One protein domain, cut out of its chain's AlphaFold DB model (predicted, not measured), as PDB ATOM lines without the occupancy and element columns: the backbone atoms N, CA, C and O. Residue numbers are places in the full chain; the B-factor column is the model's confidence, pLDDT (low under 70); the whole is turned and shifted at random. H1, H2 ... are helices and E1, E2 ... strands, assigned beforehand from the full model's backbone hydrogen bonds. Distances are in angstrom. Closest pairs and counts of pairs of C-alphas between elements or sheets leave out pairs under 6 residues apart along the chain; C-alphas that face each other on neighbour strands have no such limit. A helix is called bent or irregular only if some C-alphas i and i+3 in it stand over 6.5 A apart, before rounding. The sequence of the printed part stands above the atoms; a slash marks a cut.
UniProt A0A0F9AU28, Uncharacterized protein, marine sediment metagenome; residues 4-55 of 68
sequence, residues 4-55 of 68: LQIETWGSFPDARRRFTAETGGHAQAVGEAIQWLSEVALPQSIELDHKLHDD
ATOM      1  N   LEU A   4     -21.758  -8.839   4.148       90.44
ATOM      2  CA  LEU A   4     -20.854  -7.707   4.294       90.44
ATOM      3  C   LEU A   4     -21.581  -6.611   5.080       90.44
ATOM      4  O   LEU A   4     -22.664  -6.173   4.692       90.44
ATOM      5  N   GLN A   5     -20.995  -6.172   6.189       92.88
ATOM      6  CA  GLN A   5     -21.519  -5.075   6.996       92.88
ATOM      7  C   GLN A   5     -20.483  -3.959   7.042       92.88
ATOM      8  O   GLN A   5     -19.327  -4.205   7.379       92.88
ATOM      9  N   ILE A   6     -20.912  -2.744   6.714       89.38
ATOM     10  CA  ILE A   6     -20.119  -1.532   6.890       89.38
ATOM     11  C   ILE A   6     -20.698  -0.772   8.076       89.38
ATOM     12  O   ILE A   6     -21.901  -0.505   8.123       89.38
ATOM     13  N   GLU A   7     -19.828  -0.438   9.023       91.12
ATOM     14  CA  GLU A   7     -20.136   0.442  10.144       91.12
ATOM     15  C   GLU A   7     -19.322   1.723  10.008       91.12
ATOM     16  O   GLU A   7     -18.114   1.672   9.773       91.12
ATOM     17  N   THR A   8     -19.986   2.863  10.148       86.56
ATOM     18  CA  THR A   8     -19.375   4.190  10.050       86.56
ATOM     19  C   THR A   8     -19.635   4.976  11.334       86.56
ATOM     20  O   THR A   8     -20.565   4.689  12.092       86.56
ATOM     21  N   TRP A   9     -18.773   5.955  11.602       83.50
ATOM     22  CA  TRP A   9     -18.792   6.768  12.817       83.50
ATOM     23  C   TRP A   9     -18.391   8.208  12.487       83.50
ATOM     24  O   TRP A   9     -17.748   8.450  11.467       83.50
ATOM     25  N   GLY A  10     -18.711   9.158  13.368       81.88
ATOM     26  CA  GLY A  10     -18.391  10.576  13.170       81.88
ATOM     27  C   GLY A  10     -19.437  11.279  12.307       81.88
ATOM     28  O   GLY A  10     -20.629  11.136  12.566       81.88
ATOM     29  N   SER A  11     -18.997  12.017  11.285       74.94
ATOM     30  CA  SER A  11     -19.857  12.821  10.398       74.94
ATOM     31  C   SER A  11     -20.670  11.992   9.385       74.94
ATOM     32  O   SER A  11     -21.271  12.553   8.475       74.94
ATOM     33  N   PHE A  12     -20.701  10.664   9.515       82.19
ATOM     34  CA  PHE A  12     -21.480   9.794   8.638       82.19
ATOM     35  C   PHE A  12     -22.938   9.697   9.115       82.19
ATOM     36  O   PHE A  12     -23.166   9.340  10.273       82.19
ATOM     37  N   PRO A  13     -23.937   9.963   8.251       71.38
ATOM     38  CA  PRO A  13     -25.347   9.960   8.654       71.38
ATOM     39  C   PRO A  13     -25.914   8.550   8.877       71.38
ATOM     40  O   PRO A  13     -26.749   8.352   9.759       71.38
ATOM     41  N   ASP A  14     -25.445   7.560   8.113       76.50
ATOM     42  CA  ASP A  14     -25.864   6.161   8.220       76.50
ATOM     43  C   ASP A  14     -24.810   5.333   8.956       76.50
ATOM     44  O   ASP A  14     -23.817   4.922   8.356       76.50
ATOM     45  N   ALA A  15     -25.054   5.019  10.231       75.88
ATOM     46  CA  ALA A  15     -24.089   4.309  11.074       75.88
ATOM     47  C   ALA A  15     -23.825   2.855  10.642       75.88
ATOM     48  O   ALA A  15     -22.779   2.290  10.964       75.88
ATOM     49  N   ARG A  16     -24.783   2.201   9.962       88.00
ATOM     50  CA  ARG A  16     -24.678   0.784   9.575       88.00
ATOM     51  C   ARG A  16     -25.398   0.479   8.267       88.00
ATOM     52  O   ARG A  16     -26.598   0.721   8.147       88.00
ATOM     53  N   ARG A  17     -24.702  -0.183   7.340       92.44
ATOM     54  CA  ARG A  17     -25.277  -0.717   6.097       92.44
ATOM     55  C   ARG A  17     -24.864  -2.170   5.887       92.44
ATOM     56  O   ARG A  17     -23.735  -2.553   6.190       92.44
ATOM     57  N   ARG A  18     -25.789  -2.994   5.387       92.94
ATOM     58  CA  ARG A  18     -25.569  -4.420   5.110       92.94
ATOM     59  C   ARG A  18     -25.797  -4.728   3.637       92.94
ATOM     60  O   ARG A  18     -26.761  -4.237   3.058       92.94
ATOM     61  N   PHE A  19     -24.951  -5.597   3.100       93.69
ATOM     62  CA  PHE A  19     -25.015  -6.134   1.745       93.69
ATOM     63  C   PHE A  19     -24.960  -7.661   1.825       93.69
ATOM     64  O   PHE A  19     -24.159  -8.226   2.580       93.69
ATOM     65  N   THR A  20     -25.846  -8.336   1.092       93.62
ATOM     66  CA  THR A  20     -25.986  -9.798   1.125       93.62
ATOM     67  C   THR A  20     -25.398 -10.423  -0.132       93.62
ATOM     68  O   THR A  20     -25.634  -9.957  -1.242       93.62
ATOM     69  N   ALA A  21     -24.642 -11.508   0.032       93.50
ATOM     70  CA  ALA A  21     -24.091 -12.277  -1.082       93.50
ATOM     71  C   ALA A  21     -25.090 -13.309  -1.653       93.50
ATOM     72  O   ALA A  21     -24.703 -14.147  -2.464       93.50
ATOM     73  N   GLU A  22     -26.355 -13.294  -1.218       91.06
ATOM     74  CA  GLU A  22     -27.357 -14.312  -1.567       91.06
ATOM     75  C   GLU A  22     -27.739 -14.326  -3.050       91.06
ATOM     76  O   GLU A  22     -27.956 -15.399  -3.606       91.06
ATOM     77  N   THR A  23     -27.815 -13.163  -3.699       84.94
ATOM     78  CA  THR A  23     -28.345 -13.059  -5.071       84.94
ATOM     79  C   THR A  23     -27.249 -13.029  -6.142       84.94
ATOM     80  O   THR A  23     -27.489 -13.461  -7.264       84.94
ATOM     81  N   GLY A  24     -26.032 -12.591  -5.800       84.00
ATOM     82  CA  GLY A  24     -24.924 -12.442  -6.758       84.00
ATOM     83  C   GLY A  24     -23.527 -12.695  -6.200       84.00
ATOM     84  O   GLY A  24     -22.523 -12.291  -6.791       84.00
ATOM     85  N   GLY A  25     -23.440 -13.363  -5.050       92.81
ATOM     86  CA  GLY A  25     -22.171 -13.683  -4.413       92.81
ATOM     87  C   GLY A  25     -21.449 -12.466  -3.830       92.81
ATOM     88  O   GLY A  25     -21.937 -11.336  -3.817       92.81
ATOM     89  N   HIS A  26     -20.245 -12.715  -3.316       93.25
ATOM     90  CA  HIS A  26     -19.454 -11.700  -2.621       93.25
ATOM     91  C   HIS A  26     -19.018 -10.556  -3.541       93.25
ATOM     92  O   HIS A  26     -18.970  -9.418  -3.095       93.25
ATOM     93  N   ALA A  27     -18.726 -10.840  -4.815       93.25
ATOM     94  CA  ALA A  27     -18.288  -9.819  -5.764       93.25
ATOM     95  C   ALA A  27     -19.366  -8.748  -5.985       93.25
ATOM     96  O   ALA A  27     -19.056  -7.560  -5.930       93.25
ATOM     97  N   GLN A  28     -20.629  -9.158  -6.155       94.00
ATOM     98  CA  GLN A  28     -21.741  -8.215  -6.260       94.00
ATOM     99  C   GLN A  28     -21.940  -7.446  -4.950       94.00
ATOM    100  O   GLN A  28     -21.986  -6.222  -4.980       94.00
ATOM    101  N   ALA A  29     -21.974  -8.135  -3.803       94.75
ATOM    102  CA  ALA A  29     -22.156  -7.480  -2.505       94.75
ATOM    103  C   ALA A  29     -21.060  -6.436  -2.204       94.75
ATOM    104  O   ALA A  29     -21.339  -5.385  -1.633       94.75
ATOM    105  N   VAL A  30     -19.814  -6.702  -2.611       94.38
ATOM    106  CA  VAL A  30     -18.701  -5.744  -2.511       94.38
ATOM    107  C   VAL A  30     -18.873  -4.587  -3.496       94.38
ATOM    108  O   VAL A  30     -18.644  -3.441  -3.117       94.38
ATOM    109  N   GLY A  31     -19.297  -4.853  -4.733       95.50
ATOM    110  CA  GLY A  31     -19.574  -3.809  -5.724       95.50
ATOM    111  C   GLY A  31     -20.661  -2.837  -5.260       95.50
ATOM    112  O   GLY A  31     -20.450  -1.627  -5.279       95.50
ATOM    113  N   GLU A  32     -21.775  -3.363  -4.751       95.06
ATOM    114  CA  GLU A  32     -22.871  -2.573  -4.177       95.06
ATOM    115  C   GLU A  32     -22.406  -1.742  -2.975       95.06
ATOM    116  O   GLU A  32     -22.794  -0.584  -2.820       95.06
ATOM    117  N   ALA A  33     -21.533  -2.309  -2.142       94.44
ATOM    118  CA  ALA A  33     -20.964  -1.608  -1.004       94.44
ATOM    119  C   ALA A  33     -20.057  -0.444  -1.416       94.44
ATOM    120  O   ALA A  33     -20.171   0.646  -0.856       94.44
ATOM    121  N   ILE A  34     -19.191  -0.646  -2.414       95.12
ATOM    122  CA  ILE A  34     -18.338   0.413  -2.972       95.12
ATOM    123  C   ILE A  34     -19.198   1.510  -3.595       95.12
ATOM    124  O   ILE A  34     -18.946   2.691  -3.361       95.12
ATOM    125  N   GLN A  35     -20.230   1.126  -4.349       96.00
ATOM    126  CA  GLN A  35     -21.140   2.076  -4.973       96.00
ATOM    127  C   GLN A  35     -21.854   2.930  -3.918       96.00
ATOM    128  O   GLN A  35     -21.805   4.154  -3.987       96.00
ATOM    129  N   TRP A  36     -22.436   2.305  -2.889       94.62
ATOM    130  CA  TRP A  36     -23.084   3.026  -1.792       94.62
ATOM    131  C   TRP A  36     -22.119   3.963  -1.053       94.62
ATOM    132  O   TRP A  36     -22.475   5.103  -0.751       94.62
ATOM    133  N   LEU A  37     -20.888   3.513  -0.789       92.25
ATOM    134  CA  LEU A  37     -19.868   4.355  -0.168       92.25
ATOM    135  C   LEU A  37     -19.557   5.588  -1.025       92.25
ATOM    136  O   LEU A  37     -19.511   6.696  -0.497       92.25
ATOM    137  N   SER A  38     -19.360   5.398  -2.330       94.62
ATOM    138  CA  SER A  38     -18.951   6.461  -3.250       94.62
ATOM    139  C   SER A  38     -20.070   7.447  -3.576       94.62
ATOM    140  O   SER A  38     -19.803   8.637  -3.712       94.62
ATOM    141  N   GLU A  39     -21.302   6.967  -3.747       94.56
ATOM    142  CA  GLU A  39     -22.423   7.785  -4.227       94.56
ATOM    143  C   GLU A  39     -23.229   8.409  -3.087       94.56
ATOM    144  O   GLU A  39     -23.845   9.456  -3.278       94.56
ATOM    145  N   VAL A  40     -23.238   7.781  -1.907       91.38
ATOM    146  CA  VAL A  40     -24.124   8.175  -0.803       91.38
ATOM    147  C   VAL A  40     -23.329   8.537   0.442       91.38
ATOM    148  O   VAL A  40     -23.364   9.688   0.877       91.38
ATOM    149  N   ALA A  41     -22.598   7.579   1.017       90.56
ATOM    150  CA  ALA A  41     -22.044   7.751   2.357       90.56
ATOM    151  C   ALA A  41     -20.954   8.833   2.410       90.56
ATOM    152  O   ALA A  41     -20.998   9.706   3.277       90.56
ATOM    153  N   LEU A  42     -19.983   8.804   1.489       89.81
ATOM    154  CA  LEU A  42     -18.872   9.760   1.481       89.81
ATOM    155  C   LEU A  42     -19.323  11.195   1.156       89.81
ATOM    156  O   LEU A  42     -18.972  12.083   1.935       89.81
ATOM    157  N   PRO A  43     -20.115  11.459   0.094       91.62
ATOM    158  CA  PRO A  43     -20.561  12.819  -0.210       91.62
ATOM    159  C   PRO A  43     -21.332  13.468   0.942       91.62
ATOM    160  O   PRO A  43     -21.030  14.599   1.318       91.62
ATOM    161  N   GLN A  44     -22.267  12.733   1.552       91.06
ATOM    162  CA  GLN A  44     -23.054  13.249   2.675       91.06
ATOM    163  C   GLN A  44     -22.186  13.556   3.896       91.06
ATOM    164  O   GLN A  44     -22.425  14.537   4.595       91.06
ATOM    165  N   SER A  45     -21.167  12.736   4.147       86.62
ATOM    166  CA  SER A  45     -20.276  12.936   5.291       86.62
ATOM    167  C   SER A  45     -19.367  14.141   5.109       86.62
ATOM    168  O   SER A  45     -19.122  14.860   6.071       86.62
ATOM    169  N   ILE A  46     -18.899  14.391   3.882       87.25
ATOM    170  CA  ILE A  46     -18.116  15.586   3.536       87.25
ATOM    171  C   ILE A  46     -18.975  16.845   3.693       87.25
ATOM    172  O   ILE A  46     -18.527  17.830   4.273       87.25
ATOM    173  N   GLU A  47     -20.218  16.814   3.207       87.94
ATOM    174  CA  GLU A  47     -21.147  17.934   3.362       87.94
ATOM    175  C   GLU A  47     -21.445  18.216   4.839       87.94
ATOM    176  O   GLU A  47     -21.405  19.371   5.270       87.94
ATOM    177  N   LEU A  48     -21.696  17.169   5.632       85.44
ATOM    178  CA  LEU A  48     -21.943  17.320   7.060       85.44
ATOM    179  C   LEU A  48     -20.704  17.834   7.795       85.44
ATOM    180  O   LEU A  48     -20.843  18.669   8.680       85.44
ATOM    181  N   ASP A  49     -19.510  17.374   7.427       83.00
ATOM    182  CA  ASP A  49     -18.257  17.854   8.006       83.00
ATOM    183  C   ASP A  49     -18.051  19.350   7.742       83.00
ATOM    184  O   ASP A  49     -17.826  20.110   8.682       83.00
ATOM    185  N   HIS A  50     -18.248  19.805   6.499       83.56
ATOM    186  CA  HIS A  50     -18.203  21.233   6.165       83.56
ATOM    187  C   HIS A  50     -19.256  22.033   6.930       83.56
ATOM    188  O   HIS A  50     -18.951  23.084   7.486       83.56
ATOM    189  N   LYS A  51     -20.485  21.519   7.020       82.31
ATOM    190  CA  LYS A  51     -21.553  22.187   7.760       82.31
ATOM    191  C   LYS A  51     -21.237  22.285   9.251       82.31
ATOM    192  O   LYS A  51     -21.420  23.340   9.836       82.31
ATOM    193  N   LEU A  52     -20.752  21.212   9.870       75.62
ATOM    194  CA  LEU A  52     -20.361  21.204  11.282       75.62
ATOM    195  C   LEU A  52     -19.118  22.065  11.538       75.62
ATOM    196  O   LEU A  52     -18.977  22.607  12.632       75.62
ATOM    197  N   HIS A  53     -18.234  22.208  10.550       72.38
ATOM    198  CA  HIS A  53     -17.118  23.145  10.595       72.38
ATOM    199  C   HIS A  53     -17.598  24.603  10.555       72.38
ATOM    200  O   HIS A  53     -17.126  25.416  11.350       72.38
ATOM    201  N   ASP A  54     -18.555  24.916   9.679       67.25
ATOM    202  CA  ASP A  54     -19.135  26.255   9.531       67.25
ATOM    203  C   ASP A  54     -20.049  26.636  10.713       67.25
ATOM    204  O   ASP A  54     -19.999  27.768  11.200       67.25
ATOM    205  N   ASP A  55     -20.841  25.683  11.217       65.19
ATOM    206  CA  ASP A  55     -21.727  25.826  12.385       65.19
ATOM    207  C   ASP A  55     -20.959  25.712  13.719       65.19
ATOM    208  O   ASP A  55     -21.464  26.069  14.791       65.19
TER     209      ASP A  55
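AT A GLANCE: This is residues 4 to 55 of the 68 residues of an uncharacterized protein of marine sediment metagenome (UniProt A0A0F9AU28). A two-stranded hairpin, E1 and E2, lies along the first arm of one long bent helix, H1, with one face of the little sheet covered by that arm, H1a. The second arm, H1b, runs on past the strands and makes much of the length of a rod-like outline. The printed part has 52 residues with two named strands and one named helix, in the order E1, E2, H1; the sheet has the order E1 - E2 and is antiparallel, and the class is mixed, helices and strands. The whole is loose, with a radius of gyration of the C-alphas of 13.0 A, and the C-alphas span 43 by 16 by 9 A along their three main axes.

HOW THE PARTS SIT: The sheet is made of E1, residues 4 to 7, and E2, residues 16 to 20, a hairpin of antiparallel neighbours with 173 degrees between their directions. The C-alphas of Gln 5 and Arg 18 face each other at 4.5 A. N 6 and O 17 are within hydrogen-bond range at 2.9 A, and so are N 19 and O 4 at 2.8 A. H1, residues 25 to 55, was assigned as one helix by its hydrogen bonds but is bent, with C-alphas 39 and 42 7.0 A apart; its arms are H1a, residues 25 to 39, and H1b, residues 42 to 55, at a shallow tilt of 31 degrees. The closest C-alphas of E2 and H1a are those of Phe 19 and Ala 29, 5.3 A apart. Those of E1 and H1a are Leu 4 and Ala 29, 6.9 A apart. H1b is apart from both E1 and E2. In H1a and H1b every O i to N i+4 pair is within hydrogen-bond range.

IN THESE COORDINATES: E1 begins with C-alpha 4 at (-20.854, -7.707, 4.294) and is 10.1 A from first to last C-alpha. E2 is 13.6 A long in the same measure. H1a is 21.5 A long and begins with C-alpha 25 at (-22.171, -13.683, -4.413). Residues 40 and 41 belong to neither arm. H1b is 19.6 A long and ends with C-alpha 55 at (-21.727, 25.826, 12.385).

THE WHOLE: The two C-alphas farthest apart are those of Thr 23 and Asp 55, at 43.1 A. The printed part, residues 4 to 55, has no cut. The link from E1 to E2 is short, with 8 residues, and the link from E2 to H1 is tight, with 4 residues; no link is long. The mean pLDDT of the printed part is 87.6, and residues 54 to 55 are under 70.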